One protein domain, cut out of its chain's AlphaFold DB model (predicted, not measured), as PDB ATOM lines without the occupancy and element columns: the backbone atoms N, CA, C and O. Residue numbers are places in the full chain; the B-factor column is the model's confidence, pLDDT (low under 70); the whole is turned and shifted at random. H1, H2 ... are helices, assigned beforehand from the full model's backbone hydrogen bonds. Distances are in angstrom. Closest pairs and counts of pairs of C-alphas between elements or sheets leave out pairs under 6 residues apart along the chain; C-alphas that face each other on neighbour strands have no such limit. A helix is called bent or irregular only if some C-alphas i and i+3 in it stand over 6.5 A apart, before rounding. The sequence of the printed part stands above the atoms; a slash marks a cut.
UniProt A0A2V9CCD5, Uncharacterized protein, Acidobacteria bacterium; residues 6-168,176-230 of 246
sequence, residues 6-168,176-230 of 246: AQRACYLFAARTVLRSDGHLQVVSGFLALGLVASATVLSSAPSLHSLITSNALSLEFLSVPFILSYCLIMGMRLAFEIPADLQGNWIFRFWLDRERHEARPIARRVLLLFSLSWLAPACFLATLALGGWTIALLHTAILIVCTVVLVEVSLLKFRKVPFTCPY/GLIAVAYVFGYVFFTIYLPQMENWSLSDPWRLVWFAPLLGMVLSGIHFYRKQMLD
ATOM      1  N   ALA A   6      38.305 -14.585  42.359       57.44
ATOM      2  CA  ALA A   6      39.731 -14.449  42.058       57.44
ATOM      3  C   ALA A   6      40.218 -12.986  42.131       57.44
ATOM      4  O   ALA A   6      41.238 -12.698  42.754       57.44
ATOM      5  N   GLN A   7      39.439 -12.029  41.607       60.97
ATOM      6  CA  GLN A   7      39.777 -10.601  41.704       60.97
ATOM      7  C   GLN A   7      39.787 -10.096  43.150       60.97
ATOM      8  O   GLN A   7      40.592  -9.229  43.489       60.97
ATOM      9  N   ARG A   8      38.898 -10.616  44.007       65.75
ATOM     10  CA  ARG A   8      38.868 -10.255  45.434       65.75
ATOM     11  C   ARG A   8      40.083 -10.810  46.170       65.75
ATOM     12  O   ARG A   8      40.691 -10.079  46.944       65.75
ATOM     13  N   ALA A   9      40.451 -12.063  45.903       63.25
ATOM     14  CA  ALA A   9      41.630 -12.690  46.494       63.25
ATOM     15  C   ALA A   9      42.920 -11.967  46.080       63.25
ATOM     16  O   ALA A   9      43.727 -11.617  46.935       63.25
ATOM     17  N   CYS A  10      43.065 -11.643  44.792       62.25
ATOM     18  CA  CYS A  10      44.216 -10.908  44.273       62.25
ATOM     19  C   CYS A  10      44.301  -9.481  44.842       62.25
ATOM     20  O   CYS A  10      45.386  -9.007  45.166       62.25
ATOM     21  N   TYR A  11      43.156  -8.809  45.017       65.06
ATOM     22  CA  TYR A  11      43.087  -7.503  45.677       65.06
ATOM     23  C   TYR A  11      43.518  -7.577  47.144       65.06
ATOM     24  O   TYR A  11      44.355  -6.791  47.578       65.06
ATOM     25  N   LEU A  12      42.959  -8.521  47.909       66.56
ATOM     26  CA  LEU A  12      43.292  -8.694  49.323       66.56
ATOM     27  C   LEU A  12      44.754  -9.089  49.510       66.56
ATOM     28  O   LEU A  12      45.383  -8.625  50.456       66.56
ATOM     29  N   PHE A  13      45.294  -9.907  48.607       66.25
ATOM     30  CA  PHE A  13      46.713 -10.216  48.573       66.25
ATOM     31  C   PHE A  13      47.534  -8.954  48.321       66.25
ATOM     32  O   PHE A  13      48.345  -8.612  49.164       66.25
ATOM     33  N   ALA A  14      47.278  -8.206  47.243       64.50
ATOM     34  CA  ALA A  14      48.036  -6.994  46.924       64.50
ATOM     35  C   ALA A  14      47.979  -5.955  48.058       64.50
ATOM     36  O   ALA A  14      49.007  -5.407  48.448       64.50
ATOM     37  N   ALA A  15      46.795  -5.734  48.636       64.69
ATOM     38  CA  ALA A  15      46.619  -4.839  49.776       64.69
ATOM     39  C   ALA A  15      47.402  -5.321  51.007       64.69
ATOM     40  O   ALA A  15      48.085  -4.528  51.651       64.69
ATOM     41  N   ARG A  16      47.357  -6.623  51.321       66.56
ATOM     42  CA  ARG A  16      48.134  -7.196  52.430       66.56
ATOM     43  C   ARG A  16      49.634  -7.172  52.165       66.56
ATOM     44  O   ARG A  16      50.374  -6.928  53.104       66.56
ATOM     45  N   THR A  17      50.087  -7.388  50.936       62.78
ATOM     46  CA  THR A  17      51.510  -7.365  50.574       62.78
ATOM     47  C   THR A  17      52.089  -5.965  50.735       62.78
ATOM     48  O   THR A  17      53.142  -5.818  51.349       62.78
ATOM     49  N   VAL A  18      51.370  -4.931  50.284       62.53
ATOM     50  CA  VAL A  18      51.776  -3.528  50.486       62.53
ATOM     51  C   VAL A  18      51.818  -3.165  51.972       62.53
ATOM     52  O   VAL A  18      52.741  -2.487  52.404       62.53
ATOM     53  N   LEU A  19      50.847  -3.634  52.763       61.75
ATOM     54  CA  LEU A  19      50.773  -3.329  54.196       61.75
ATOM     55  C   LEU A  19      51.717  -4.167  55.071       61.75
ATOM     56  O   LEU A  19      51.961  -3.789  56.212       61.75
ATOM     57  N   ARG A  20      52.209  -5.311  54.583       64.88
ATOM     58  CA  ARG A  20      53.020  -6.260  55.366       64.88
ATOM     59  C   ARG A  20      54.504  -6.247  55.005       64.88
ATOM     60  O   ARG A  20      55.308  -6.698  55.810       64.88
ATOM     61  N   SER A  21      54.871  -5.798  53.807       71.06
ATOM     62  CA  SER A  21      56.271  -5.734  53.390       71.06
ATOM     63  C   SER A  21      56.879  -4.380  53.742       71.06
ATOM     64  O   SER A  21      56.469  -3.351  53.199       71.06
ATOM     65  N   ASP A  22      57.895  -4.400  54.605       66.19
ATOM     66  CA  ASP A  22      58.599  -3.195  55.052       66.19
ATOM     67  C   ASP A  22      59.201  -2.403  53.882       66.19
ATOM     68  O   ASP A  22      59.125  -1.178  53.868       66.19
ATOM     69  N   GLY A  23      59.717  -3.081  52.850       71.19
ATOM     70  CA  GLY A  23      60.315  -2.420  51.684       71.19
ATOM     71  C   GLY A  23      59.299  -1.650  50.831       71.19
ATOM     72  O   GLY A  23      59.543  -0.507  50.443       71.19
ATOM     73  N   HIS A  24      58.124  -2.234  50.576       71.62
ATOM     74  CA  HIS A  24      57.060  -1.547  49.834       71.62
ATOM     75  C   HIS A  24      56.470  -0.392  50.636       71.62
ATOM     76  O   HIS A  24      56.239   0.686  50.083       71.62
ATOM     77  N   LEU A  25      56.268  -0.598  51.940       77.88
ATOM     78  CA  LEU A  25      55.760   0.437  52.826       77.88
ATOM     79  C   LEU A  25      56.741   1.610  52.947       77.88
ATOM     80  O   LEU A  25      56.298   2.753  52.942       77.88
ATOM     81  N   GLN A  26      58.054   1.357  53.002       80.75
ATOM     82  CA  GLN A  26      59.090   2.398  53.018       80.75
ATOM     83  C   GLN A  26      59.080   3.259  51.753       80.75
ATOM     84  O   GLN A  26      59.193   4.479  51.837       80.75
ATOM     85  N   VAL A  27      58.908   2.654  50.576       82.00
ATOM     86  CA  VAL A  27      58.833   3.414  49.318       82.00
ATOM     87  C   VAL A  27      57.570   4.269  49.293       82.00
ATOM     88  O   VAL A  27      57.641   5.473  49.046       82.00
ATOM     89  N   VAL A  28      56.413   3.681  49.603       82.56
ATOM     90  CA  VAL A  28      55.136   4.410  49.614       82.56
ATOM     91  C   VAL A  28      55.149   5.529  50.658       82.56
ATOM     92  O   VAL A  28      54.716   6.641  50.356       82.56
ATOM     93  N   SER A  29      55.678   5.274  51.857       83.31
ATOM     94  CA  SER A  29      55.781   6.279  52.919       83.31
ATOM     95  C   SER A  29      56.790   7.375  52.583       83.31
ATOM     96  O   SER A  29      56.507   8.539  52.852       83.31
ATOM     97  N   GLY A  30      57.903   7.050  51.921       86.69
ATOM     98  CA  GLY A  30      58.866   8.030  51.421       86.69
ATOM     99  C   GLY A  30      58.238   8.990  50.411       86.69
ATOM    100  O   GLY A  30      58.362  10.206  50.546       86.69
ATOM    101  N   PHE A  31      57.479   8.469  49.443       87.38
ATOM    102  CA  PHE A  31      56.737   9.306  48.495       87.38
ATOM    103  C   PHE A  31      55.623  10.116  49.160       87.38
ATOM    104  O   PHE A  31      55.419  11.278  48.811       87.38
ATOM    105  N   LEU A  32      54.920   9.539  50.137       88.38
ATOM    106  CA  LEU A  32      53.918  10.265  50.913       88.38
ATOM    107  C   LEU A  32      54.556  11.411  51.712       88.38
ATOM    108  O   LEU A  32      54.028  12.518  51.702       88.38
ATOM    109  N   ALA A  33      55.709  11.176  52.342       89.38
ATOM    110  CA  ALA A  33      56.471  12.196  53.054       89.38
ATOM    111  C   ALA A  33      56.932  13.313  52.108       89.38
ATOM    112  O   ALA A  33      56.758  14.485  52.432       89.38
ATOM    113  N   LEU A  34      57.430  12.975  50.913       91.06
ATOM    114  CA  LEU A  34      57.760  13.964  49.880       91.06
ATOM    115  C   LEU A  34      56.540  14.803  49.484       91.06
ATOM    116  O   LEU A  34      56.638  16.025  49.406       91.06
ATOM    117  N   GLY A  35      55.381  14.169  49.282       89.31
ATOM    118  CA  GLY A  35      54.128  14.868  48.993       89.31
ATOM    119  C   GLY A  35      53.678  15.789  50.129       89.31
ATOM    120  O   GLY A  35      53.241  16.907  49.867       89.31
ATOM    121  N   LEU A  36      53.827  15.361  51.385       90.06
ATOM    122  CA  LEU A  36      53.512  16.174  52.562       90.06
ATOM    123  C   LEU A  36      54.450  17.376  52.693       90.06
ATOM    124  O   LEU A  36      53.974  18.485  52.916       90.06
ATOM    125  N   VAL A  37      55.758  17.183  52.503       92.94
ATOM    126  CA  VAL A  37      56.740  18.277  52.517       92.94
ATOM    127  C   VAL A  37      56.446  19.267  51.394       92.94
ATOM    128  O   VAL A  37      56.368  20.460  51.657       92.94
ATOM    129  N   ALA A  38      56.208  18.791  50.169       89.00
ATOM    130  CA  ALA A  38      55.856  19.652  49.040       89.00
ATOM    131  C   ALA A  38      54.533  20.407  49.263       89.00
ATOM    132  O   ALA A  38      54.403  21.570  48.896       89.00
ATOM    133  N   SER A  39      53.554  19.775  49.908       88.56
ATOM    134  CA  SER A  39      52.301  20.444  50.275       88.56
ATOM    135  C   SER A  39      52.534  21.522  51.338       88.56
ATOM    136  O   SER A  39      51.987  22.618  51.245       88.56
ATOM    137  N   ALA A  40      53.383  21.243  52.331       87.31
ATOM    138  CA  ALA A  40      53.744  22.196  53.374       87.31
ATOM    139  C   ALA A  40      54.557  23.384  52.834       87.31
ATOM    140  O   ALA A  40      54.356  24.512  53.286       87.31
ATOM    141  N   THR A  41      55.448  23.176  51.860       86.94
ATOM    142  CA  THR A  41      56.187  24.282  51.229       86.94
ATOM    143  C   THR A  41      55.253  25.205  50.453       86.94
ATOM    144  O   THR A  41      55.358  26.419  50.593       86.94
ATOM    145  N   VAL A  42      54.284  24.655  49.715       85.38
ATOM    146  CA  VAL A  42      53.275  25.459  49.006       85.38
ATOM    147  C   VAL A  42      52.378  26.227  49.980       85.38
ATOM    148  O   VAL A  42      52.081  27.397  49.761       85.38
ATOM    149  N   LEU A  43      51.991  25.608  51.098       82.44
ATOM    150  CA  LEU A  43      51.164  26.279  52.102       82.44
ATOM    151  C   LEU A  43      51.938  27.342  52.900       82.44
ATOM    152  O   LEU A  43      51.345  28.297  53.388       82.44
ATOM    153  N   SER A  44      53.258  27.192  53.044       80.88
ATOM    154  CA  SER A  44      54.113  28.163  53.744       80.88
ATOM    155  C   SER A  44      54.576  29.321  52.863       80.88
ATOM    156  O   SER A  44      54.891  30.381  53.398       80.88
ATOM    157  N   SER A  45      54.564  29.174  51.534       76.19
ATOM    158  CA  SER A  45      54.755  30.305  50.619       76.19
ATOM    159  C   SER A  45      53.539  31.237  50.543       76.19
ATOM    160  O   SER A  45      53.635  32.306  49.942       76.19
ATOM    161  N   ALA A  46      52.426  30.856  51.177       68.50
ATOM    162  CA  ALA A  46      51.233  31.676  51.298       68.50
ATOM    163  C   ALA A  46      51.537  32.997  52.024       68.50
ATOM    164  O   ALA A  46      51.960  32.971  53.185       68.50
ATOM    165  N   PRO A  47      51.262  34.168  51.418       60.09
ATOM    166  CA  PRO A  47      51.601  35.466  52.002       60.09
ATOM    167  C   PRO A  47      50.860  35.773  53.317       60.09
ATOM    168  O   PRO A  47      51.218  36.723  54.008       60.09
ATOM    169  N   SER A  48      49.844  34.987  53.704       58.41
ATOM    170  CA  SER A  48      49.305  34.987  55.071       58.41
ATOM    171  C   SER A  48      48.404  33.776  55.358       58.41
ATOM    172  O   SER A  48      47.243  33.746  54.956       58.41
ATOM    173  N   LEU A  49      48.881  32.829  56.179       56.94
ATOM    174  CA  LEU A  49      48.050  31.762  56.779       56.94
ATOM    175  C   LEU A  49      46.796  32.317  57.482       56.94
ATOM    176  O   LEU A  49      45.753  31.672  57.520       56.94
ATOM    177  N   HIS A  50      46.888  33.541  58.011       51.88
ATOM    178  CA  HIS A  50      45.773  34.221  58.660       51.88
ATOM    179  C   HIS A  50      44.669  34.642  57.673       51.88
ATOM    180  O   HIS A  50      43.495  34.515  58.020       51.88
ATOM    181  N   SER A  51      45.001  35.067  56.442       52.16
ATOM    182  CA  SER A  51      43.981  35.418  55.437       52.16
ATOM    183  C   SER A  51      43.286  34.189  54.852       52.16
ATOM    184  O   SER A  51      42.112  34.281  54.505       52.16
ATOM    185  N   LEU A  52      43.942  33.021  54.837       54.94
ATOM    186  CA  LEU A  52      43.326  31.745  54.438       54.94
ATOM    187  C   LEU A  52      42.139  31.366  55.329       54.94
ATOM    188  O   LEU A  52      41.143  30.835  54.852       54.94
ATOM    189  N   ILE A  53      42.249  31.658  56.626       55.72
ATOM    190  CA  ILE A  53      41.225  31.329  57.623       55.72
ATOM    191  C   ILE A  53      40.153  32.427  57.692       55.72
ATOM    192  O   ILE A  53      38.986  32.129  57.922       55.72
ATOM    193  N   THR A  54      40.524  33.697  57.491       54.41
ATOM    194  CA  THR A  54      39.597  34.835  57.653       54.41
ATOM    195  C   THR A  54      38.860  35.256  56.383       54.41
ATOM    196  O   THR A  54      37.777  35.824  56.495       54.41
ATOM    197  N   SER A  55      39.389  34.995  55.184       53.84
ATOM    198  CA  SER A  55      38.775  35.484  53.936       53.84
ATOM    199  C   SER A  55      37.732  34.548  53.320       53.84
ATOM    200  O   SER A  55      37.068  34.947  52.367       53.84
ATOM    201  N   ASN A  56      37.561  33.325  53.844       53.19
ATOM    202  CA  ASN A  56      36.640  32.305  53.310       53.19
ATOM    203  C   ASN A  56      36.819  32.026  51.796       53.19
ATOM    204  O   ASN A  56      35.948  31.450  51.145       53.19
ATOM    205  N   ALA A  57      37.943  32.465  51.223       56.09
ATOM    206  CA  ALA A  57      38.322  32.241  49.846       56.09
ATOM    207  C   ALA A  57      39.284  31.053  49.830       56.09
ATOM    208  O   ALA A  57      40.355  31.115  50.435       56.09
ATOM    209  N   LEU A  58      38.904  29.961  49.156       66.69
ATOM    210  CA  LEU A  58      39.836  28.864  48.902       66.69
ATOM    211  C   LEU A  58      41.034  29.424  48.135       66.69
ATOM    212  O   LEU A  58      40.900  29.837  46.983       66.69
ATOM    213  N   SER A  59      42.206  29.443  48.767       75.88
ATOM    214  CA  SER A  59      43.418  29.818  48.060       75.88
ATOM    215  C   SER A  59      43.818  28.733  47.074       75.88
ATOM    216  O   SER A  59      43.591  27.536  47.276       75.88
ATOM    217  N   LEU A  60      44.485  29.170  46.012       81.75
ATOM    218  CA  LEU A  60      45.069  28.284  45.015       81.75
ATOM    219  C   LEU A  60      46.052  27.279  45.640       81.75
ATOM    220  O   LEU A  60      46.137  26.133  45.203       81.75
ATOM    221  N   GLU A  61      46.753  27.693  46.695       84.00
ATOM    222  CA  GLU A  61      47.692  26.852  47.439       84.00
ATOM    223  C   GLU A  61      46.966  25.700  48.129       84.00
ATOM    224  O   GLU A  61      47.368  24.547  47.977       84.00
ATOM    225  N   PHE A  62      45.856  25.980  48.819       83.19
ATOM    226  CA  PHE A  62      45.058  24.953  49.482       83.19
ATOM    227  C   PHE A  62      44.465  23.957  48.478       83.19
ATOM    228  O   PHE A  62      44.472  22.749  48.713       83.19
ATOM    229  N   LEU A  63      44.034  24.459  47.320       83.69
ATOM    230  CA  LEU A  63      43.502  23.649  46.228       83.69
ATOM    231  C   LEU A  63      44.551  22.693  45.641       83.69
ATOM    232  O   LEU A  63      44.215  21.594  45.213       83.69
ATOM    233  N   SER A  64      45.829  23.086  45.647       87.94
ATOM    234  CA  SER A  64      46.928  22.286  45.091       87.94
ATOM    235  C   SER A  64      47.341  21.088  45.955       87.94
ATOM    236  O   SER A  64      47.777  20.067  45.418       87.94
ATOM    237  N   VAL A  65      47.149  21.166  47.277       89.75
ATOM    238  CA  VAL A  65      47.538  20.130  48.253       89.75
ATOM    239  C   VAL A  65      47.021  18.726  47.888       89.75
ATOM    240  O   VAL A  65      47.831  17.795  47.803       89.75
ATOM    241  N   PRO A  66      45.715  18.509  47.629       89.75
ATOM    242  CA  PRO A  66      45.218  17.178  47.280       89.75
ATOM    243  C   PRO A  66      45.746  16.663  45.930       89.75
ATOM    244  O   PRO A  66      45.912  15.449  45.764       89.75
ATOM    245  N   PHE A  67      46.077  17.542  44.976       89.62
ATOM    246  CA  PHE A  67      46.714  17.128  43.719       89.62
ATOM    247  C   PHE A  67      48.166  16.689  43.928       89.62
ATOM    248  O   PHE A  67      48.575  15.668  43.378       89.62
ATOM    249  N   ILE A  68      48.928  17.395  44.772       91.06
ATOM    250  CA  ILE A  68      50.298  17.007  45.144       91.06
ATOM    251  C   ILE A  68      50.288  15.634  45.825       91.06
ATOM    252  O   ILE A  68      51.015  14.725  45.418       91.06
ATOM    253  N   LEU A  69      49.422  15.454  46.827       91.00
ATOM    254  CA  LEU A  69      49.315  14.201  47.572       91.00
ATOM    255  C   LEU A  69      48.868  13.030  46.693       91.00
ATOM    256  O   LEU A  69      49.466  11.955  46.764       91.00
ATOM    257  N   SER A  70      47.847  13.225  45.850       89.69
ATOM    258  CA  SER A  70      47.387  12.176  44.933       89.69
ATOM    259  C   SER A  70      48.485  11.779  43.946       89.69
ATOM    260  O   SER A  70      48.728  10.583  43.772       89.69
ATOM    261  N   TYR A  71      49.207  12.746  43.374       89.38
ATOM    262  CA  TYR A  71      50.305  12.471  42.455       89.38
ATOM    263  C   TYR A  71      51.427  11.674  43.120       89.38
ATOM    264  O   TYR A  71      51.786  10.595  42.640       89.38
ATOM    265  N   CYS A  72      51.949  12.161  44.248       89.38
ATOM    266  CA  CYS A  72      53.034  11.499  44.966       89.38
ATOM    267  C   CYS A  72      52.649  10.083  45.404       89.38
ATOM    268  O   CYS A  72      53.439   9.156  45.241       89.38
ATOM    269  N   LEU A  73      51.423   9.882  45.890       87.44
ATOM    270  CA  LEU A  73      50.965   8.569  46.332       87.44
ATOM    271  C   LEU A  73      50.770   7.590  45.167       87.44
ATOM    272  O   LEU A  73      51.174   6.433  45.273       87.44
ATOM    273  N   ILE A  74      50.188   8.026  44.047       86.50
ATOM    274  CA  ILE A  74      50.007   7.167  42.866       86.50
ATOM    275  C   ILE A  74      51.360   6.774  42.282       86.50
ATOM    276  O   ILE A  74      51.570   5.605  41.960       86.50
ATOM    277  N   MET A  75      52.295   7.719  42.206       84.69
ATOM    278  CA  MET A  75      53.655   7.470  41.738       84.69
ATOM    279  C   MET A  75      54.443   6.563  42.685       84.69
ATOM    280  O   MET A  75      55.078   5.618  42.220       84.69
ATOM    281  N   GLY A  76      54.344   6.780  43.998       81.62
ATOM    282  CA  GLY A  76      54.969   5.928  45.008       81.62
ATOM    283  C   GLY A  76      54.436   4.498  44.976       81.62
ATOM    284  O   GLY A  76      55.213   3.548  44.977       81.62
ATOM    285  N   MET A  77      53.119   4.327  44.843       76.56
ATOM    286  CA  MET A  77      52.500   3.010  44.671       76.56
ATOM    287  C   MET A  77      52.897   2.349  43.347       76.56
ATOM    288  O   MET A  77      53.159   1.149  43.308       76.56
ATOM    289  N   ARG A  78      52.979   3.120  42.256       78.62
ATOM    290  CA  ARG A  78      53.425   2.622  40.950       78.62
ATOM    291  C   ARG A  78      54.867   2.118  41.007       78.62
ATOM    292  O   ARG A  78      55.150   1.064  40.451       78.62
ATOM    293  N   LEU A  79      55.752   2.842  41.689       74.25
ATOM    294  CA  LEU A  79      57.133   2.415  41.921       74.25
ATOM    295  C   LEU A  79      57.197   1.206  42.855       74.25
ATOM    296  O   LEU A  79      57.946   0.273  42.589       74.25
ATOM    297  N   ALA A  80      56.359   1.161  43.891       73.19
ATOM    298  CA  ALA A  80      56.260  -0.006  44.760       73.19
ATOM    299  C   ALA A  80      55.832  -1.269  43.995       73.19
ATOM    300  O   ALA A  80      56.301  -2.351  44.332       73.19
ATOM    301  N   PHE A  81      55.006  -1.149  42.948       68.50
ATOM    302  CA  PHE A  81      54.651  -2.275  42.071       68.50
ATOM    303  C   PHE A  81      55.804  -2.764  41.186       68.50
ATOM    304  O   PHE A  81      55.761  -3.913  40.738       68.50
ATOM    305  N   GLU A  82      56.791  -1.911  40.900       67.00
ATOM    306  CA  GLU A  82      57.990  -2.264  40.125       67.00
ATOM    307  C   GLU A  82      59.056  -2.959  40.985       67.00
ATOM    308  O   GLU A  82      59.946  -3.615  40.444       67.00
ATOM    309  N   ILE A  83      58.957  -2.862  42.314       61.94
ATOM    310  CA  ILE A  83      59.826  -3.588  43.240       61.94
ATOM    311  C   ILE A  83      59.298  -5.034  43.359       61.94
ATOM    312  O   ILE A  83      58.106  -5.234  43.604       61.94
ATOM    313  N   PRO A  84      60.132  -6.069  43.171       57.38
ATOM    314  CA  PRO A  84      59.700  -7.448  43.370       57.38
ATOM    315  C   PRO A  84      59.578  -7.750  44.872       57.38
ATOM    316  O   PRO A  84      60.559  -7.638  45.604       57.38
ATOM    317  N   ALA A  85      58.384  -8.137  45.332       55.25
ATOM    318  CA  ALA A  85      58.153  -8.540  46.727       55.25
ATOM    319  C   ALA A  85      58.691  -9.952  47.002       55.25
ATOM    320  O   ALA A  85      59.202 -10.237  48.082       55.25
ATOM    321  N   ASP A  86      58.536 -10.833  46.009       52.94
ATOM    322  CA  ASP A  86      58.979 -12.222  46.022       52.94
ATOM    323  C   ASP A  86      58.977 -12.763  44.578       52.94
ATOM    324  O   ASP A  86      57.928 -12.849  43.932       52.94
ATOM    325  N   LEU A  87      60.154 -13.118  44.051       53.47
ATOM    326  CA  LEU A  87      60.306 -13.683  42.702       53.47
ATOM    327  C   LEU A  87      59.637 -15.066  42.574       53.47
ATOM    328  O   LEU A  87      59.210 -15.431  41.476       53.47
ATOM    329  N   GLN A  88      59.491 -15.819  43.673       49.72
ATOM    330  CA  GLN A  88      58.873 -17.151  43.662       49.72
ATOM    331  C   GLN A  88      57.335 -17.094  43.634       49.72
ATOM    332  O   GLN A  88      56.691 -17.976  43.060       49.72
ATOM    333  N   GLY A  89      56.729 -16.017  44.145       50.38
ATOM    334  CA  GLY A  89      55.276 -15.796  44.125       50.38
ATOM    335  C   GLY A  89      54.677 -15.599  42.723       50.38
ATOM    336  O   GLY A  89      53.464 -15.731  42.543       50.38
ATOM    337  N   ASN A  90      55.516 -15.348  41.711       52.44
ATOM    338  CA  ASN A  90      55.108 -15.189  40.311       52.44
ATOM    339  C   ASN A  90      54.355 -16.420  39.771       52.44
ATOM    340  O   ASN A  90      53.443 -16.291  38.953       52.44
ATOM    341  N   TRP A  91      54.694 -17.621  40.256       51.94
ATOM    342  CA  TRP A  91      54.076 -18.868  39.802       51.94
ATOM    343  C   TRP A  91      52.603 -18.995  40.219       51.94
ATOM    344  O   TRP A  91      51.778 -19.447  39.422       51.94
ATOM    345  N   ILE A  92      52.237 -18.514  41.416       52.28
ATOM    346  CA  ILE A  92      50.845 -18.540  41.896       52.28
ATOM    347  C   ILE A  92      49.954 -17.640  41.026       52.28
ATOM    348  O   ILE A  92      48.840 -18.024  40.669       52.28
ATOM    349  N   PHE A  93      50.461 -16.466  40.629       54.16
ATOM    350  CA  PHE A  93      49.744 -15.544  39.746       54.16
ATOM    351  C   PHE A  93      49.707 -16.042  38.302       54.16
ATOM    352  O   PHE A  93      48.705 -15.829  37.634       54.16
ATOM    353  N   ARG A  94      50.726 -16.778  37.841       53.34
ATOM    354  CA  ARG A  94      50.692 -17.498  36.555       53.34
ATOM    355  C   ARG A  94      49.564 -18.534  36.484       53.34
ATOM    356  O   ARG A  94      48.987 -18.702  35.418       53.34
ATOM    357  N   PHE A  95      49.255 -19.213  37.592       52.03
ATOM    358  CA  PHE A  95      48.193 -20.228  37.645       52.03
ATOM    359  C   PHE A  95      46.786 -19.645  37.836       52.03
ATOM    360  O   PHE A  95      45.814 -20.224  37.361       52.03
ATOM    361  N   TRP A  96      46.665 -18.520  38.548       50.03
ATOM    362  CA  TRP A  96      45.370 -17.920  38.900       50.03
ATOM    363  C   TRP A  96      44.935 -16.759  38.003       50.03
ATOM    364  O   TRP A  96      43.744 -16.447  37.945       50.03
ATOM    365  N   LEU A  97      45.876 -16.083  37.344       53.56
ATOM    366  CA  LEU A  97      45.604 -14.946  36.476       53.56
ATOM    367  C   LEU A  97      45.688 -15.404  35.021       53.56
ATOM    368  O   LEU A  97      46.764 -15.610  34.467       53.56
ATOM    369  N   ASP A  98      44.517 -15.560  34.419       51.19
ATOM    370  CA  ASP A  98      44.365 -16.032  33.051       51.19
ATOM    371  C   ASP A  98      45.050 -15.057  32.071       51.19
ATOM    372  O   ASP A  98      44.683 -13.875  31.977       51.19
ATOM    373  N   ARG A  99      46.092 -15.542  31.384       49.19
ATOM    374  CA  ARG A  99      46.999 -14.757  30.524       49.19
ATOM    375  C   ARG A  99      46.261 -14.078  29.366       49.19
ATOM    376  O   ARG A  99      46.675 -13.019  28.907       49.19
ATOM    377  N   GLU A 100      45.129 -14.636  28.956       47.97
ATOM    378  CA  GLU A 100      44.299 -14.106  27.874       47.97
ATOM    379  C   GLU A 100      43.291 -13.045  28.358       47.97
ATOM    380  O   GLU A 100      42.896 -12.159  27.596       47.97
ATOM    381  N   ARG A 101      42.907 -13.041  29.646       51.09
ATOM    382  CA  ARG A 101      41.825 -12.176  30.167       51.09
ATOM    383  C   ARG A 101      42.260 -10.820  30.722       51.09
ATOM    384  O   ARG A 101      41.402 -10.061  31.174       51.09
ATOM    385  N   HIS A 102      43.548 -10.471  30.668       54.69
ATOM    386  CA  HIS A 102      44.043  -9.133  31.034       54.69
ATOM    387  C   HIS A 102      43.553  -8.645  32.418       54.69
ATOM    388  O   HIS A 102      43.295  -7.455  32.617       54.69
ATOM    389  N   GLU A 103      43.413  -9.541  33.403       60.09
ATOM    390  CA  GLU A 103      42.845  -9.179  34.711       60.09
ATOM    391  C   GLU A 103      43.812  -8.358  35.591       60.09
ATOM    392  O   GLU A 103      43.371  -7.656  36.500       60.09
ATOM    393  N   ALA A 104      45.116  -8.337  35.284       60.19
ATOM    394  CA  ALA A 104      46.129  -7.619  36.070       60.19
ATOM    395  C   ALA A 104      45.932  -6.092  36.084       60.19
ATOM    396  O   ALA A 104      45.921  -5.469  37.147       60.19
ATOM    397  N   ARG A 105      45.725  -5.471  34.913       66.94
ATOM    398  CA  ARG A 105      45.528  -4.016  34.776       66.94
ATOM    399  C   ARG A 105      44.300  -3.492  35.540       66.94
ATOM    400  O   ARG A 105      44.450  -2.520  36.282       66.94
ATOM    401  N   PRO A 106      43.089  -4.078  35.418       69.12
ATOM    402  CA  PRO A 106      41.933  -3.621  36.184       69.12
ATOM    403  C   PRO A 106      42.080  -3.877  37.689       69.12
ATOM    404  O   PRO A 106      41.509  -3.114  38.470       69.12
ATOM    405  N   ILE A 107      42.844  -4.891  38.112       67.62
ATOM    406  CA  ILE A 107      43.173  -5.107  39.527       67.62
ATOM    407  C   ILE A 107      44.117  -4.004  40.023       67.62
ATOM    408  O   ILE A 107      43.766  -3.318  40.979       67.62
ATOM    409  N   ALA A 108      45.239  -3.752  39.340       69.62
ATOM    410  CA  ALA A 108      46.194  -2.697  39.698       69.62
ATOM    411  C   ALA A 108      45.534  -1.310  39.733       69.62
ATOM    412  O   ALA A 108      45.697  -0.564  40.696       69.62
ATOM    413  N   ARG A 109      44.691  -1.000  38.739       78.44
ATOM    414  CA  ARG A 109      43.868   0.217  38.720       78.44
ATOM    415  C   ARG A 109      42.988   0.326  39.956       78.44
ATOM    416  O   ARG A 109      42.918   1.391  40.559       78.44
ATOM    417  N   ARG A 110      42.276  -0.744  40.314       75.69
ATOM    418  CA  ARG A 110      41.396  -0.737  41.489       75.69
ATOM    419  C   ARG A 110      42.189  -0.569  42.774       75.69
ATOM    420  O   ARG A 110      41.740   0.187  43.620       75.69
ATOM    421  N   VAL A 111      43.342  -1.222  42.907       75.31
ATOM    422  CA  VAL A 111      44.225  -1.056  44.069       75.31
ATOM    423  C   VAL A 111      44.690   0.394  44.173       75.31
ATOM    424  O   VAL A 111      44.507   0.994  45.224       75.31
ATOM    425  N   LEU A 112      45.191   0.991  43.086       80.44
ATOM    426  CA  LEU A 112      45.626   2.392  43.072       80.44
ATOM    427  C   LEU A 112      44.488   3.355  43.415       80.44
ATOM    428  O   LEU A 112      44.667   4.232  44.254       80.44
ATOM    429  N   LEU A 113      43.313   3.186  42.803       82.81
ATOM    430  CA  LEU A 113      42.165   4.060  43.051       82.81
ATOM    431  C   LEU A 113      41.602   3.896  44.459       82.81
ATOM    432  O   LEU A 113      41.304   4.894  45.096       82.81
ATOM    433  N   LEU A 114      41.463   2.669  44.961       81.50
ATOM    434  CA  LEU A 114      40.972   2.441  46.319       81.50
ATOM    435  C   LEU A 114      41.980   2.954  47.346       81.50
ATOM    436  O   LEU A 114      41.588   3.647  48.272       81.50
ATOM    437  N   PHE A 115      43.270   2.685  47.162       80.38
ATOM    438  CA  PHE A 115      44.292   3.127  48.105       80.38
ATOM    439  C   PHE A 115      44.466   4.653  48.119       80.38
ATOM    440  O   PHE A 115      44.637   5.226  49.186       80.38
ATOM    441  N   SER A 116      44.379   5.323  46.966       84.12
ATOM    442  CA  SER A 116      44.443   6.790  46.891       84.12
ATOM    443  C   SER A 116      43.137   7.451  47.348       84.12
ATOM    444  O   SER A 116      43.125   8.207  48.316       84.12
ATOM    445  N   LEU A 117      42.015   7.151  46.690       86.81
ATOM    446  CA  LEU A 117      40.759   7.871  46.892       86.81
ATOM    447  C   LEU A 117      40.051   7.512  48.200       86.81
ATOM    448  O   LEU A 117      39.284   8.339  48.685       86.81
ATOM    449  N   SER A 118      40.290   6.333  48.794       85.94
ATOM    450  CA  SER A 118      39.573   5.933  50.018       85.94
ATOM    451  C   SER A 118      39.828   6.869  51.196       85.94
ATOM    452  O   SER A 118      38.973   6.947  52.073       85.94
ATOM    453  N   TRP A 119      40.973   7.553  51.238       85.56
ATOM    454  CA  TRP A 119      41.288   8.508  52.299       85.56
ATOM    455  C   TRP A 119      41.447   9.938  51.769       85.56
ATOM    456  O   TRP A 119      40.981  10.866  52.426       85.56
ATOM    457  N   LEU A 120      42.002  10.132  50.563       87.31
ATOM    458  CA  LEU A 120      42.173  11.473  49.990       87.31
ATOM    459  C   LEU A 120      40.842  12.153  49.667       87.31
ATOM    460  O   LEU A 120      40.682  13.326  49.982       87.31
ATOM    461  N   ALA A 121      39.882  11.440  49.069       87.62
ATOM    462  CA  ALA A 121      38.599  12.033  48.698       87.62
ATOM    463  C   ALA A 121      37.784  12.512  49.916       87.62
ATOM    464  O   ALA A 121      37.365  13.669  49.907       87.62
ATOM    465  N   PRO A 122      37.583  11.708  50.986       89.12
ATOM    466  CA  PRO A 122      36.871  12.196  52.164       89.12
ATOM    467  C   PRO A 122      37.653  13.280  52.916       89.12
ATOM    468  O   PRO A 122      37.037  14.234  53.380       89.12
ATOM    469  N   ALA A 123      38.987  13.188  53.004       87.62
ATOM    470  CA  ALA A 123      39.797  14.228  53.640       87.62
ATOM    471  C   ALA A 123      39.682  15.570  52.899       87.62
ATOM    472  O   ALA A 123      39.442  16.601  53.520       87.62
ATOM    473  N   CYS A 124      39.781  15.544  51.568       88.19
ATOM    474  CA  CYS A 124      39.596  16.704  50.705       88.19
ATOM    475  C   CYS A 124      38.181  17.288  50.836       88.19
ATOM    476  O   CYS A 124      38.029  18.487  51.065       88.19
ATOM    477  N   PHE A 125      37.146  16.447  50.785       87.94
ATOM    478  CA  PHE A 125      35.758  16.883  50.945       87.94
ATOM    479  C   PHE A 125      35.514  17.559  52.297       87.94
ATOM    480  O   PHE A 125      34.934  18.636  52.345       87.94
ATOM    481  N   LEU A 126      35.982  16.966  53.398       88.50
ATOM    482  CA  LEU A 126      35.823  17.546  54.735       88.50
ATOM    483  C   LEU A 126      36.595  18.861  54.888       88.50
ATOM    484  O   LEU A 126      36.061  19.822  55.438       88.50
ATOM    485  N   ALA A 127      37.826  18.920  54.378       85.69
ATOM    486  CA  ALA A 127      38.661  20.112  54.478       85.69
ATOM    487  C   ALA A 127      38.087  21.279  53.653       85.69
ATOM    488  O   ALA A 127      38.065  22.417  54.111       85.69
ATOM    489  N   THR A 128      37.557  20.994  52.463       84.31
ATOM    490  CA  THR A 128      36.912  21.999  51.603       84.31
ATOM    491  C   THR A 128      35.527  22.395  52.095       84.31
ATOM    492  O   THR A 128      35.160  23.564  51.994       84.31
ATOM    493  N   LEU A 129      34.783  21.471  52.704       86.69
ATOM    494  CA  LEU A 129      33.502  21.760  53.342       86.69
ATOM    495  C   LEU A 129      33.653  22.761  54.489       86.69
ATOM    496  O   LEU A 129      32.829  23.663  54.619       86.69
ATOM    497  N   ALA A 130      34.715  22.618  55.283       83.00
ATOM    498  CA  ALA A 130      35.009  23.510  56.398       83.00
ATOM    499  C   ALA A 130      35.348  24.950  55.961       83.00
ATOM    500  O   ALA A 130      35.199  25.859  56.770       83.00
ATOM    501  N   LEU A 131      35.787  25.159  54.711       77.00
ATOM    502  CA  LEU A 131      36.333  26.439  54.235       77.00
ATOM    503  C   LEU A 131      35.511  27.124  53.129       77.00
ATOM    504  O   LEU A 131      35.531  28.343  53.029       77.00
ATOM    505  N   GLY A 132      34.820  26.369  52.269       72.38
ATOM    506  CA  GLY A 132      34.193  26.892  51.042       72.38
ATOM    507  C   GLY A 132      32.720  26.541  50.858       72.38
ATOM    508  O   GLY A 132      32.125  26.884  49.838       72.38
ATOM    509  N   GLY A 133      32.111  25.846  51.818       82.00
ATOM    510  CA  GLY A 133      30.723  25.404  51.718       82.00
ATOM    511  C   GLY A 133      30.515  24.198  50.793       82.00
ATOM    512  O   GLY A 133      31.438  23.636  50.205       82.00
ATOM    513  N   TRP A 134      29.259  23.756  50.698       84.50
ATOM    514  CA  TRP A 134      28.930  22.429  50.163       84.50
ATOM    515  C   TRP A 134      29.110  22.306  48.645       84.50
ATOM    516  O   TRP A 134      29.540  21.264  48.154       84.50
ATOM    517  N   THR A 135      28.822  23.371  47.892       82.00
ATOM    518  CA  THR A 135      28.939  23.383  46.425       82.00
ATOM    519  C   THR A 135      30.393  23.305  45.972       82.00
ATOM    520  O   THR A 135      30.719  22.488  45.110       82.00
ATOM    521  N   ILE A 136      31.273  24.099  46.587       81.75
ATOM    522  CA  ILE A 136      32.708  24.102  46.284       81.75
ATOM    523  C   ILE A 136      33.334  22.774  46.709       81.75
ATOM    524  O   ILE A 136      34.089  22.188  45.937       81.75
ATOM    525  N   ALA A 137      32.960  22.248  47.879       85.75
ATOM    526  CA  ALA A 137      33.451  20.956  48.349       85.75
ATOM    527  C   ALA A 137      33.097  19.810  47.393       85.75
ATOM    528  O   ALA A 137      33.955  18.986  47.059       85.75
ATOM    529  N   LEU A 138      31.850  19.771  46.908       86.12
ATOM    530  CA  LEU A 138      31.409  18.776  45.931       86.12
ATOM    531  C   LEU A 138      32.159  18.912  44.607       86.12
ATOM    532  O   LEU A 138      32.632  17.901  44.083       86.12
ATOM    533  N   LEU A 139      32.289  20.131  44.076       84.19
ATOM    534  CA  LEU A 139      32.967  20.345  42.801       84.19
ATOM    535  C   LEU A 139      34.446  19.971  42.891       84.19
ATOM    536  O   LEU A 139      34.924  19.199  42.063       84.19
ATOM    537  N   HIS A 140      35.141  20.452  43.918       87.69
ATOM    538  CA  HIS A 140      36.569  20.211  44.068       87.69
ATOM    539  C   HIS A 140      36.880  18.731  44.285       87.69
ATOM    540  O   HIS A 140      37.748  18.156  43.628       87.69
ATOM    541  N   THR A 141      36.086  18.058  45.119       87.44
ATOM    542  CA  THR A 141      36.222  16.610  45.313       87.44
ATOM    543  C   THR A 141      35.936  15.848  44.013       87.44
ATOM    544  O   THR A 141      36.636  14.885  43.698       87.44
ATOM    545  N   ALA A 142      34.946  16.272  43.220       87.19
ATOM    546  CA  ALA A 142      34.646  15.651  41.932       87.19
ATOM    547  C   ALA A 142      35.791  15.832  40.922       87.19
ATOM    548  O   ALA A 142      36.187  14.859  40.275       87.19
ATOM    549  N   ILE A 143      36.358  17.037  40.817       86.25
ATOM    550  CA  ILE A 143      37.501  17.331  39.944       86.25
ATOM    551  C   ILE A 143      38.715  16.505  40.379       86.25
ATOM    552  O   ILE A 143      39.304  15.813  39.547       86.25
ATOM    553  N   LEU A 144      39.021  16.466  41.680       89.00
ATOM    554  CA  LEU A 144      40.085  15.632  42.238       89.00
ATOM    555  C   LEU A 144      39.907  14.153  41.868       89.00
ATOM    556  O   LEU A 144      40.866  13.508  41.433       89.00
ATOM    557  N   ILE A 145      38.695  13.607  42.012       88.06
ATOM    558  CA  ILE A 145      38.392  12.212  41.656       88.06
ATOM    559  C   ILE A 145      38.649  11.975  40.167       88.06
ATOM    560  O   ILE A 145      39.314  10.998  39.812       88.06
ATOM    561  N   VAL A 146      38.156  12.852  39.290       86.31
ATOM    562  CA  VAL A 146      38.336  12.705  37.840       86.31
ATOM    563  C   VAL A 146      39.814  12.778  37.470       86.31
ATOM    564  O   VAL A 146      40.315  11.870  36.806       86.31
ATOM    565  N   CYS A 147      40.539  13.789  37.947       85.62
ATOM    566  CA  CYS A 147      41.971  13.951  37.698       85.62
ATOM    567  C   CYS A 147      42.783  12.760  38.223       85.62
ATOM    568  O   CYS A 147      43.671  12.268  37.529       85.62
ATOM    569  N   THR A 148      42.436  12.231  39.397       86.88
ATOM    570  CA  THR A 148      43.056  11.024  39.961       86.88
ATOM    571  C   THR A 148      42.809   9.800  39.077       86.88
ATOM    572  O   THR A 148      43.731   9.030  38.804       86.88
ATOM    573  N   VAL A 149      41.585   9.618  38.570       85.69
ATOM    574  CA  VAL A 149      41.265   8.527  37.635       85.69
ATOM    575  C   VAL A 149      42.072   8.654  36.347       85.69
ATOM    576  O   VAL A 149      42.632   7.655  35.894       85.69
ATOM    577  N   VAL A 150      42.168   9.859  35.784       84.25
ATOM    578  CA  VAL A 150      42.984  10.145  34.595       84.25
ATOM    579  C   VAL A 150      44.451   9.817  34.860       84.25
ATOM    580  O   VAL A 150      45.069   9.109  34.067       84.25
ATOM    581  N   LEU A 151      44.997  10.256  35.994       84.44
ATOM    582  CA  LEU A 151      46.387  10.010  36.363       84.44
ATOM    583  C   LEU A 151      46.693   8.519  36.494       84.44
ATOM    584  O   LEU A 151      47.702   8.051  35.966       84.44
ATOM    585  N   VAL A 152      45.819   7.759  37.160       83.31
ATOM    586  CA  VAL A 152      45.961   6.303  37.280       83.31
ATOM    587  C   VAL A 152      45.896   5.641  35.906       83.31
ATOM    588  O   VAL A 152      46.704   4.761  35.618       83.31
ATOM    589  N   GLU A 153      44.973   6.054  35.040       80.50
ATOM    590  CA  GLU A 153      44.856   5.499  33.688       80.50
ATOM    591  C   GLU A 153      46.120   5.751  32.867       80.50
ATOM    592  O   GLU A 153      46.673   4.791  32.334       80.50
ATOM    593  N   VAL A 154      46.615   6.994  32.838       76.31
ATOM    594  CA  VAL A 154      47.852   7.387  32.142       76.31
ATOM    595  C   VAL A 154      49.056   6.624  32.694       76.31
ATOM    596  O   VAL A 154      49.834   6.049  31.932       76.31
ATOM    597  N   SER A 155      49.162   6.531  34.019       72.75
ATOM    598  CA  SER A 155      50.219   5.780  34.708       72.75
ATOM    599  C   SER A 155      50.210   4.292  34.355       72.75
ATOM    600  O   SER A 155      51.268   3.653  34.323       72.75
ATOM    601  N   LEU A 156      49.021   3.750  34.062       71.00
ATOM    602  CA  LEU A 156      48.793   2.363  33.674       71.00
ATOM    603  C   LEU A 156      48.775   2.124  32.155       71.00
ATOM    604  O   LEU A 156      48.636   0.970  31.751       71.00
ATOM    605  N   LEU A 157      48.922   3.148  31.301       65.75
ATOM    606  CA  LEU A 157      48.946   2.976  29.836       65.75
ATOM    607  C   LEU A 157      50.134   2.126  29.372       65.75
ATOM    608  O   LEU A 157      50.014   1.362  28.422       65.75
ATOM    609  N   LYS A 158      51.275   2.234  30.061       58.94
ATOM    610  CA  LYS A 158      52.488   1.447  29.776       58.94
ATOM    611  C   LYS A 158      52.665   0.247  30.713       58.94
ATOM    612  O   LYS A 158      53.695  -0.423  30.656       58.94
ATOM    613  N   PHE A 159      51.698  -0.026  31.592       58.06
ATOM    614  CA  PHE A 159      51.812  -1.094  32.586       58.06
ATOM    615  C   PHE A 159      51.476  -2.441  31.939       58.06
ATOM    616  O   PHE A 159      50.321  -2.859  31.886       58.06
ATOM    617  N   ARG A 160      52.512  -3.086  31.393       53.59
ATOM    618  CA  ARG A 160      52.438  -4.394  30.717       53.59
ATOM    619  C   ARG A 160      52.920  -5.564  31.587       53.59
ATOM    620  O   ARG A 160      52.896  -6.701  31.132       53.59
ATOM    621  N   LYS A 161      53.369  -5.290  32.816       52.25
ATOM    622  CA  LYS A 161      53.933  -6.277  33.749       52.25
ATOM    623  C   LYS A 161      52.949  -6.585  34.877       52.25
ATOM    624  O   LYS A 161      52.127  -5.745  35.238       52.25
ATOM    625  N   VAL A 162      53.012  -7.799  35.416       52.03
ATOM    626  CA  VAL A 162      52.224  -8.187  36.595       52.03
ATOM    627  C   VAL A 162      52.865  -7.513  37.821       52.03
ATOM    628  O   VAL A 162      54.089  -7.568  37.963       52.03
ATOM    629  N   PRO A 163      52.093  -6.808  38.671       53.62
ATOM    630  CA  PRO A 163      52.658  -6.089  39.810       53.62
ATOM    631  C   PRO A 163      53.360  -7.069  40.761       53.62
ATOM    632  O   PRO A 163      52.814  -8.135  41.040       53.62
ATOM    633  N   PHE A 164      54.536  -6.685  41.271       52.94
ATOM    634  CA  PHE A 164      55.347  -7.417  42.263       52.94
ATOM    635  C   PHE A 164      56.100  -8.671  41.799       52.94
ATOM    636  O   PHE A 164      56.790  -9.270  42.625       52.94
ATOM    637  N   THR A 165      55.999  -9.084  40.531       44.44
ATOM    638  CA  THR A 165      56.518 -10.400  40.111       44.44
ATOM    639  C   THR A 165      57.590 -10.381  39.022       44.44
ATOM    640  O   THR A 165      58.147 -11.431  38.699       44.44
ATOM    641  N   CYS A 166      57.919  -9.215  38.461       47.72
ATOM    642  CA  CYS A 166      58.985  -9.098  37.468       47.72
ATOM    643  C   CYS A 166      60.302  -8.637  38.114       47.72
ATOM    644  O   CYS A 166      60.274  -7.715  38.932       47.72
ATOM    645  N   PRO A 167      61.460  -9.207  37.725       49.81
ATOM    646  CA  PRO A 167      62.751  -8.632  38.075       49.81
ATOM    647  C   PRO A 167      62.872  -7.214  37.498       49.81
ATOM    648  O   PRO A 167      62.250  -6.879  36.481       49.81
ATOM    649  N   TYR A 168      63.662  -6.385  38.183       48.50
ATOM    650  CA  TYR A 168      63.886  -4.983  37.839       48.50
ATOM    651  C   TYR A 168      64.244  -4.871  36.347       48.50
ATOM    652  O   TYR A 168      65.197  -5.527  35.916       48.50
ATOM    653  N   GLY A 176      65.858   7.992  31.204       74.50
ATOM    654  CA  GLY A 176      65.861   9.451  31.373       74.50
ATOM    655  C   GLY A 176      64.578  10.106  30.853       74.50
ATOM    656  O   GLY A 176      63.991  10.942  31.532       74.50
ATOM    657  N   LEU A 177      64.075   9.659  29.697       78.12
ATOM    658  CA  LEU A 177      62.830  10.168  29.109       78.12
ATOM    659  C   LEU A 177      61.614   9.873  30.004       78.12
ATOM    660  O   LEU A 177      60.713  10.698  30.126       78.12
ATOM    661  N   ILE A 178      61.597   8.705  30.653       76.75
ATOM    662  CA  ILE A 178      60.543   8.325  31.602       76.75
ATOM    663  C   ILE A 178      60.591   9.224  32.845       76.75
ATOM    664  O   ILE A 178      59.550   9.720  33.272       76.75
ATOM    665  N   ALA A 179      61.781   9.487  33.391       78.19
ATOM    666  CA  ALA A 179      61.944  10.403  34.519       78.19
ATOM    667  C   ALA A 179      61.485  11.828  34.166       78.19
ATOM    668  O   ALA A 179      60.720  12.428  34.918       78.19
ATOM    669  N   VAL A 180      61.868  12.340  32.990       84.62
ATOM    670  CA  VAL A 180      61.410  13.648  32.489       84.62
ATOM    671  C   VAL A 180      59.889  13.682  32.344       84.62
ATOM    672  O   VAL A 180      59.261  14.650  32.764       84.62
ATOM    673  N   ALA A 181      59.276  12.615  31.823       82.81
ATOM    674  CA  ALA A 181      57.822  12.521  31.728       82.81
ATOM    675  C   ALA A 181      57.138  12.568  33.107       82.81
ATOM    676  O   ALA A 181      56.085  13.189  33.234       82.81
ATOM    677  N   TYR A 182      57.737  11.983  34.153       83.06
ATOM    678  CA  TYR A 182      57.218  12.095  35.522       83.06
ATOM    679  C   TYR A 182      57.419  13.469  36.143       83.06
ATOM    680  O   TYR A 182      56.543  13.937  36.865       83.06
ATOM    681  N   VAL A 183      58.530  14.147  35.872       85.88
ATOM    682  CA  VAL A 183      58.706  15.529  36.335       85.88
ATOM    683  C   VAL A 183      57.695  16.440  35.642       85.88
ATOM    684  O   VAL A 183      57.023  17.234  36.295       85.88
ATOM    685  N   PHE A 184      57.510  16.275  34.332       87.88
ATOM    686  CA  PHE A 184      56.508  17.018  33.575       87.88
ATOM    687  C   PHE A 184      55.085  16.745  34.081       87.88
ATOM    688  O   PHE A 184      54.320  17.680  34.308       87.88
ATOM    689  N   GLY A 185      54.746  15.475  34.325       85.50
ATOM    690  CA  GLY A 185      53.467  15.080  34.913       85.50
ATOM    691  C   GLY A 185      53.234  15.716  36.284       85.50
ATOM    692  O   GLY A 185      52.141  16.218  36.533       85.50
ATOM    693  N   TYR A 186      54.267  15.768  37.130       86.88
ATOM    694  CA  TYR A 186      54.209  16.420  38.439       86.88
ATOM    695  C   TYR A 186      53.899  17.911  38.299       86.88
ATOM    696  O   TYR A 186      52.951  18.402  38.905       86.88
ATOM    697  N   VAL A 187      54.644  18.629  37.457       87.38
ATOM    698  CA  VAL A 187      54.437  20.067  37.221       87.38
ATOM    699  C   VAL A 187      53.028  20.335  36.684       87.38
ATOM    700  O   VAL A 187      52.335  21.229  37.169       87.38
ATOM    701  N   PHE A 188      52.567  19.530  35.724       87.50
ATOM    702  CA  PHE A 188      51.223  19.653  35.163       87.50
ATOM    703  C   PHE A 188      50.133  19.469  36.229       87.50
ATOM    704  O   PHE A 188      49.228  20.295  36.349       87.50
ATOM    705  N   PHE A 189      50.241  18.417  37.042       85.38
ATOM    706  CA  PHE A 189      49.236  18.098  38.054       85.38
ATOM    707  C   PHE A 189      49.237  19.048  39.250       85.38
ATOM    708  O   PHE A 189      48.180  19.292  39.821       85.38
ATOM    709  N   THR A 190      50.396  19.570  39.642       85.19
ATOM    710  CA  THR A 190      50.532  20.355  40.880       85.19
ATOM    711  C   THR A 190      50.397  21.856  40.670       85.19
ATOM    712  O   THR A 190      50.032  22.556  41.608       85.19
ATOM    713  N   ILE A 191      50.642  22.360  39.455       84.94
ATOM    714  CA  ILE A 191      50.588  23.798  39.154       84.94
ATOM    715  C   ILE A 191      49.406  24.126  38.242       84.94
ATOM    716  O   ILE A 191      48.577  24.972  38.576       84.94
ATOM    717  N   TYR A 192      49.303  23.446  37.100       86.12
ATOM    718  CA  TYR A 192      48.327  23.815  36.076       86.12
ATOM    719  C   TYR A 192      46.905  23.378  36.440       86.12
ATOM    720  O   TYR A 192      45.976  24.164  36.268       86.12
ATOM    721  N   LEU A 193      46.711  22.171  36.986       85.38
ATOM    722  CA  LEU A 193      45.369  21.715  37.381       85.38
ATOM    723  C   LEU A 193      44.716  22.607  38.456       85.38
ATOM    724  O   LEU A 193      43.586  23.035  38.219       85.38
ATOM    725  N   PRO A 194      45.388  22.971  39.569       86.19
ATOM    726  CA  PRO A 194      44.803  23.878  40.561       86.19
ATOM    727  C   PRO A 194      44.512  25.271  39.995       86.19
ATOM    728  O   PRO A 194      43.511  25.887  40.348       86.19
ATOM    729  N   GLN A 195      45.347  25.772  39.076       85.81
ATOM    730  CA  GLN A 195      45.092  27.036  38.378       85.81
ATOM    731  C   GLN A 195      43.833  26.966  37.510       85.81
ATOM    732  O   GLN A 195      42.995  27.866  37.570       85.81
ATOM    733  N   MET A 196      43.685  25.899  36.721       83.25
ATOM    734  CA  MET A 196      42.504  25.681  35.882       83.25
ATOM    735  C   MET A 196      41.239  25.526  36.726       83.25
ATOM    736  O   MET A 196      40.193  26.074  36.379       83.25
ATOM    737  N   GLU A 197      41.333  24.815  37.846       84.94
ATOM    738  CA  GLU A 197      40.217  24.627  38.761       84.94
ATOM    739  C   GLU A 197      39.808  25.934  39.443       84.94
ATOM    740  O   GLU A 197      38.632  26.287  39.428       84.94
ATOM    741  N   ASN A 198      40.767  26.697  39.971       84.19
ATOM    742  CA  ASN A 198      40.499  28.004  40.564       84.19
ATOM    743  C   ASN A 198      39.875  28.968  39.537       84.19
ATOM    744  O   ASN A 198      38.912  29.678  39.826       84.19
ATOM    745  N   TRP A 199      40.369  28.943  38.294       81.69
ATOM    746  CA  TRP A 199      39.784  29.703  37.192       81.69
ATOM    747  C   TRP A 199      38.345  29.261  36.884       81.69
ATOM    748  O   TRP A 199      37.486  30.111  36.646       81.69
ATOM    749  N   SER A 200      38.050  27.960  36.952       80.00
ATOM    750  CA  SER A 200      36.696  27.420  36.783       80.00
ATOM    751  C   SER A 200      35.759  27.758  37.947       80.00
ATOM    752  O   SER A 200      34.558  27.887  37.724       80.00
ATOM    753  N   LEU A 201      36.279  27.872  39.170       76.69
ATOM    754  CA  LEU A 201      35.512  28.218  40.369       76.69
ATOM    755  C   LEU A 201      35.175  29.713  40.443       76.69
ATOM    756  O   LEU A 201      34.190  30.080  41.075       76.69
ATOM    757  N   SER A 202      35.965  30.564  39.779       78.50
ATOM    758  CA  SER A 202      35.776  32.021  39.810       78.50
ATOM    759  C   SER A 202      34.496  32.516  39.124       78.50
ATOM    760  O   SER A 202      33.928  33.500  39.577       78.50
ATOM    761  N   ASP A 203      34.015  31.828  38.080       78.31
ATOM    762  CA  ASP A 203      32.782  32.186  37.373       78.31
ATOM    763  C   ASP A 203      31.952  30.928  37.055       78.31
ATOM    764  O   ASP A 203      32.463  30.006  36.407       78.31
ATOM    765  N   PRO A 204      30.642  30.898  37.370       75.56
ATOM    766  CA  PRO A 204      29.785  29.741  37.094       75.56
ATOM    767  C   PRO A 204      29.672  29.418  35.595       75.56
ATOM    768  O   PRO A 204      29.471  28.265  35.223       75.56
ATOM    769  N   TRP A 205      29.859  30.409  34.714       77.06
ATOM    770  CA  TRP A 205      29.888  30.195  33.264       77.06
ATOM    771  C   TRP A 205      31.140  29.439  32.791       77.06
ATOM    772  O   TRP A 205      31.071  28.657  31.846       77.06
ATOM    773  N   ARG A 206      32.289  29.615  33.456       78.50
ATOM    774  CA  ARG A 206      33.540  28.916  33.099       78.50
ATOM    775  C   ARG A 206      33.468  27.429  33.436       78.50
ATOM    776  O   ARG A 206      33.999  26.601  32.698       78.50
ATOM    777  N   LEU A 207      32.723  27.084  34.481       75.00
ATOM    778  CA  LEU A 207      32.443  25.705  34.880       75.00
ATOM    779  C   LEU A 207      31.723  24.913  33.778       75.00
ATOM    780  O   LEU A 207      32.043  23.746  33.545       75.00
ATOM    781  N   VAL A 208      30.830  25.569  33.030       75.06
ATOM    782  CA  VAL A 208      30.127  24.973  31.879       75.06
ATOM    783  C   VAL A 208      31.097  24.559  30.769       75.06
ATOM    784  O   VAL A 208      30.832  23.582  30.079       75.06
ATOM    785  N   TRP A 209      32.238  25.239  30.619       73.88
ATOM    786  CA  TRP A 209      33.279  24.882  29.645       73.88
ATOM    787  C   TRP A 209      34.270  23.842  30.173       73.88
ATOM    788  O   TRP A 209      34.773  23.016  29.410       73.88
ATOM    789  N   PHE A 210      34.530  23.835  31.479       73.06
ATOM    790  CA  PHE A 210      35.463  22.894  32.096       73.06
ATOM    791  C   PHE A 210      34.884  21.471  32.211       73.06
ATOM    792  O   PHE A 210      35.579  20.484  31.959       73.06
ATOM    793  N   ALA A 211      33.587  21.347  32.509       74.88
ATOM    794  CA  ALA A 211      32.887  20.064  32.600       74.88
ATOM    795  C   ALA A 211      32.947  19.199  31.312       74.88
ATOM    796  O   ALA A 211      33.294  18.017  31.415       74.88
ATOM    797  N   PRO A 212      32.669  19.718  30.098       76.50
ATOM    798  CA  PRO A 212      32.784  18.938  28.869       76.50
ATOM    799  C   PRO A 212      34.236  18.613  28.519       76.50
ATOM    800  O   PRO A 212      34.474  17.562  27.935       76.50
ATOM    801  N   LEU A 213      35.213  19.437  28.914       76.75
ATOM    802  CA  LEU A 213      36.631  19.118  28.736       76.75
ATOM    803  C   LEU A 213      37.032  17.898  29.578       76.75
ATOM    804  O   LEU A 213      37.624  16.956  29.051       76.75
ATOM    805  N   LEU A 214      36.623  17.850  30.850       71.75
ATOM    806  CA  LEU A 214      36.788  16.660  31.696       71.75
ATOM    807  C   LEU A 214      36.041  15.445  31.123       71.75
ATOM    808  O   LEU A 214      36.589  14.341  31.078       71.75
ATOM    809  N   GLY A 215      34.816  15.648  30.631       76.06
ATOM    810  CA  GLY A 215      34.027  14.613  29.963       76.06
ATOM    811  C   GLY A 215      34.704  14.072  28.699       76.06
ATOM    812  O   GLY A 215      34.728  12.861  28.485       76.06
ATOM    813  N   MET A 216      35.316  14.942  27.896       78.25
ATOM    814  CA  MET A 216      36.060  14.585  26.691       78.25
ATOM    815  C   MET A 216      37.323  13.799  27.033       78.25
ATOM    816  O   MET A 216      37.604  12.807  26.371       78.25
ATOM    817  N   VAL A 217      38.049  14.175  28.090       75.69
ATOM    818  CA  VAL A 217      39.214  13.413  28.567       75.69
ATOM    819  C   VAL A 217      38.790  12.019  29.035       75.69
ATOM    820  O   VAL A 217      39.392  11.027  28.630       75.69
ATOM    821  N   LEU A 218      37.716  11.905  29.823       73.75
ATOM    822  CA  LEU A 218      37.188  10.609  30.267       73.75
ATOM    823  C   LEU A 218      36.680   9.752  29.101       73.75
ATOM    824  O   LEU A 218      36.934   8.546  29.071       73.75
ATOM    825  N   SER A 219      35.988  10.362  28.140       73.12
ATOM    826  CA  SER A 219      35.492   9.693  26.935       73.12
ATOM    827  C   SER A 219      36.642   9.262  26.029       73.12
ATOM    828  O   SER A 219      36.665   8.126  25.569       73.12
ATOM    829  N   GLY A 220      37.658  10.110  25.863       73.12
ATOM    830  CA  GLY A 220      38.892   9.806  25.146       73.12
ATOM    831  C   GLY A 220      39.635   8.637  25.781       73.12
ATOM    832  O   GLY A 220      40.016   7.709  25.081       73.12
ATOM    833  N   ILE A 221      39.745   8.597  27.111       69.19
ATOM    834  CA  ILE A 221      40.313   7.450  27.837       69.19
ATOM    835  C   ILE A 221      39.450   6.199  27.655       69.19
ATOM    836  O   ILE A 221      39.984   5.107  27.464       69.19
ATOM    837  N   HIS A 222      38.123   6.324  27.703       70.31
ATOM    838  CA  HIS A 222      37.213   5.199  27.489       70.31
ATOM    839  C   HIS A 222      37.313   4.644  26.062       70.31
ATOM    840  O   HIS A 222      37.319   3.429  25.862       70.31
ATOM    841  N   PHE A 223      37.429   5.527  25.076       69.69
ATOM    842  CA  PHE A 223      37.579   5.182  23.671       69.69
ATOM    843  C   PHE A 223      38.952   4.567  23.400       69.69
ATOM    844  O   PHE A 223      39.033   3.480  22.839       69.69
ATOM    845  N   TYR A 224      40.018   5.181  23.916       67.12
ATOM    846  CA  TYR A 224      41.373   4.645  23.848       67.12
ATOM    847  C   TYR A 224      41.462   3.276  24.525       67.12
ATOM    848  O   TYR A 224      42.093   2.366  24.003       67.12
ATOM    849  N   ARG A 225      40.761   3.078  25.650       66.56
ATOM    850  CA  ARG A 225      40.617   1.770  26.300       66.56
ATOM    851  C   ARG A 225      39.976   0.753  25.364       66.56
ATOM    852  O   ARG A 225      40.464  -0.369  25.304       66.56
ATOM    853  N   LYS A 226      38.889   1.120  24.683       65.31
ATOM    854  CA  LYS A 226      38.189   0.233  23.747       65.31
ATOM    855  C   LYS A 226      39.076  -0.122  22.550       65.31
ATOM    856  O   LYS A 226      39.074  -1.269  22.137       65.31
ATOM    857  N   GLN A 227      39.862   0.834  22.058       62.69
ATOM    858  CA  GLN A 227      40.695   0.682  20.866       62.69
ATOM    859  C   GLN A 227      42.018  -0.059  21.138       62.69
ATOM    860  O   GLN A 227      42.409  -0.923  20.362       62.69
ATOM    861  N   MET A 228      42.682   0.204  22.269       53.75
ATOM    862  CA  MET A 228      43.904  -0.512  22.679       53.75
ATOM    863  C   MET A 228      43.644  -1.964  23.092       53.75
ATOM    864  O   MET A 228      44.523  -2.802  22.923       53.75
ATOM    865  N   LEU A 229      42.445  -2.274  23.608       53.34
ATOM    866  CA  LEU A 229      42.042  -3.654  23.907       53.34
ATOM    867  C   LEU A 229      42.040  -4.557  22.658       53.34
ATOM    868  O   LEU A 229      42.183  -5.767  22.810       53.34
ATOM    869  N   ASP A 230      41.927  -3.987  21.453       46.62
ATOM    870  CA  ASP A 230      41.934  -4.751  20.202       46.62
ATOM    871  C   ASP A 230      43.328  -4.885  19.556       46.62
ATOM    872  O   ASP A 230      43.543  -5.842  18.809       46.62
TER     873      ASP A 230
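Overview. This is residues 6 to 168 and 176 to 230 of the 246 residues of an uncharacterized protein of Acidobacteria bacterium (UniProt A0A2V9CCD5). What is the shape? Long helices run along one axis, with H4 in the middle and H2, H7 and the two folded-back arms of H6 packed round it, while H8 packs on H6b. H1 crosses one end near short H5, short H3 lies at the other, and residues 176 to 181 of H7 stick out. What builds it? The printed part has 218 residues with eight named helices, H1 to H8, and no named strand, class all helix; it is compact, with a radius of gyration of the C-alphas of 18.8 A and spans of 58 by 38 by 35 A.

Arrangement. What comes first? H1, residues 6 to 20, touches H6a, residues 104 to 131, an arm of H6, with the closest C-alphas, Tyr 11 and Ile 107, 6.6 A apart. H2, residues 22 to 44, and H4, residues 60 to 82, touch at a shallow tilt of 16 degrees, opposite ways, closest at C-alphas 28 and 76, 4.9 A. Is H6 straight? Assigned as one helix by its hydrogen bonds, H6 is bent, with C-alphas 131 and 134 9.4 A apart. What follows? H4, H6b, residues 134 to 155, H7, residues 176 to 202, and H8, residues 204 to 230, form a bundle, helices side by side. Every O i to N i+4 pair is within hydrogen-bond range in H2 and H6b, and 18 of 23 in H8.

Along the chain. Where are the ends? H1 begins at C-alpha 6 (39.731, -14.449, 42.058) and H8 ends at C-alpha 230 (41.934, -4.751, 20.202). Which are long? H6a measures 39.8 A and H8 40.3 A.

Size, cuts and confidence. Is there a cut? Residues 169 to 175 are not printed, and C-alphas 168 and 176 are 15.9 A apart. Where is confidence low? In 78 residues pLDDT is under 70, among them 81 to 108.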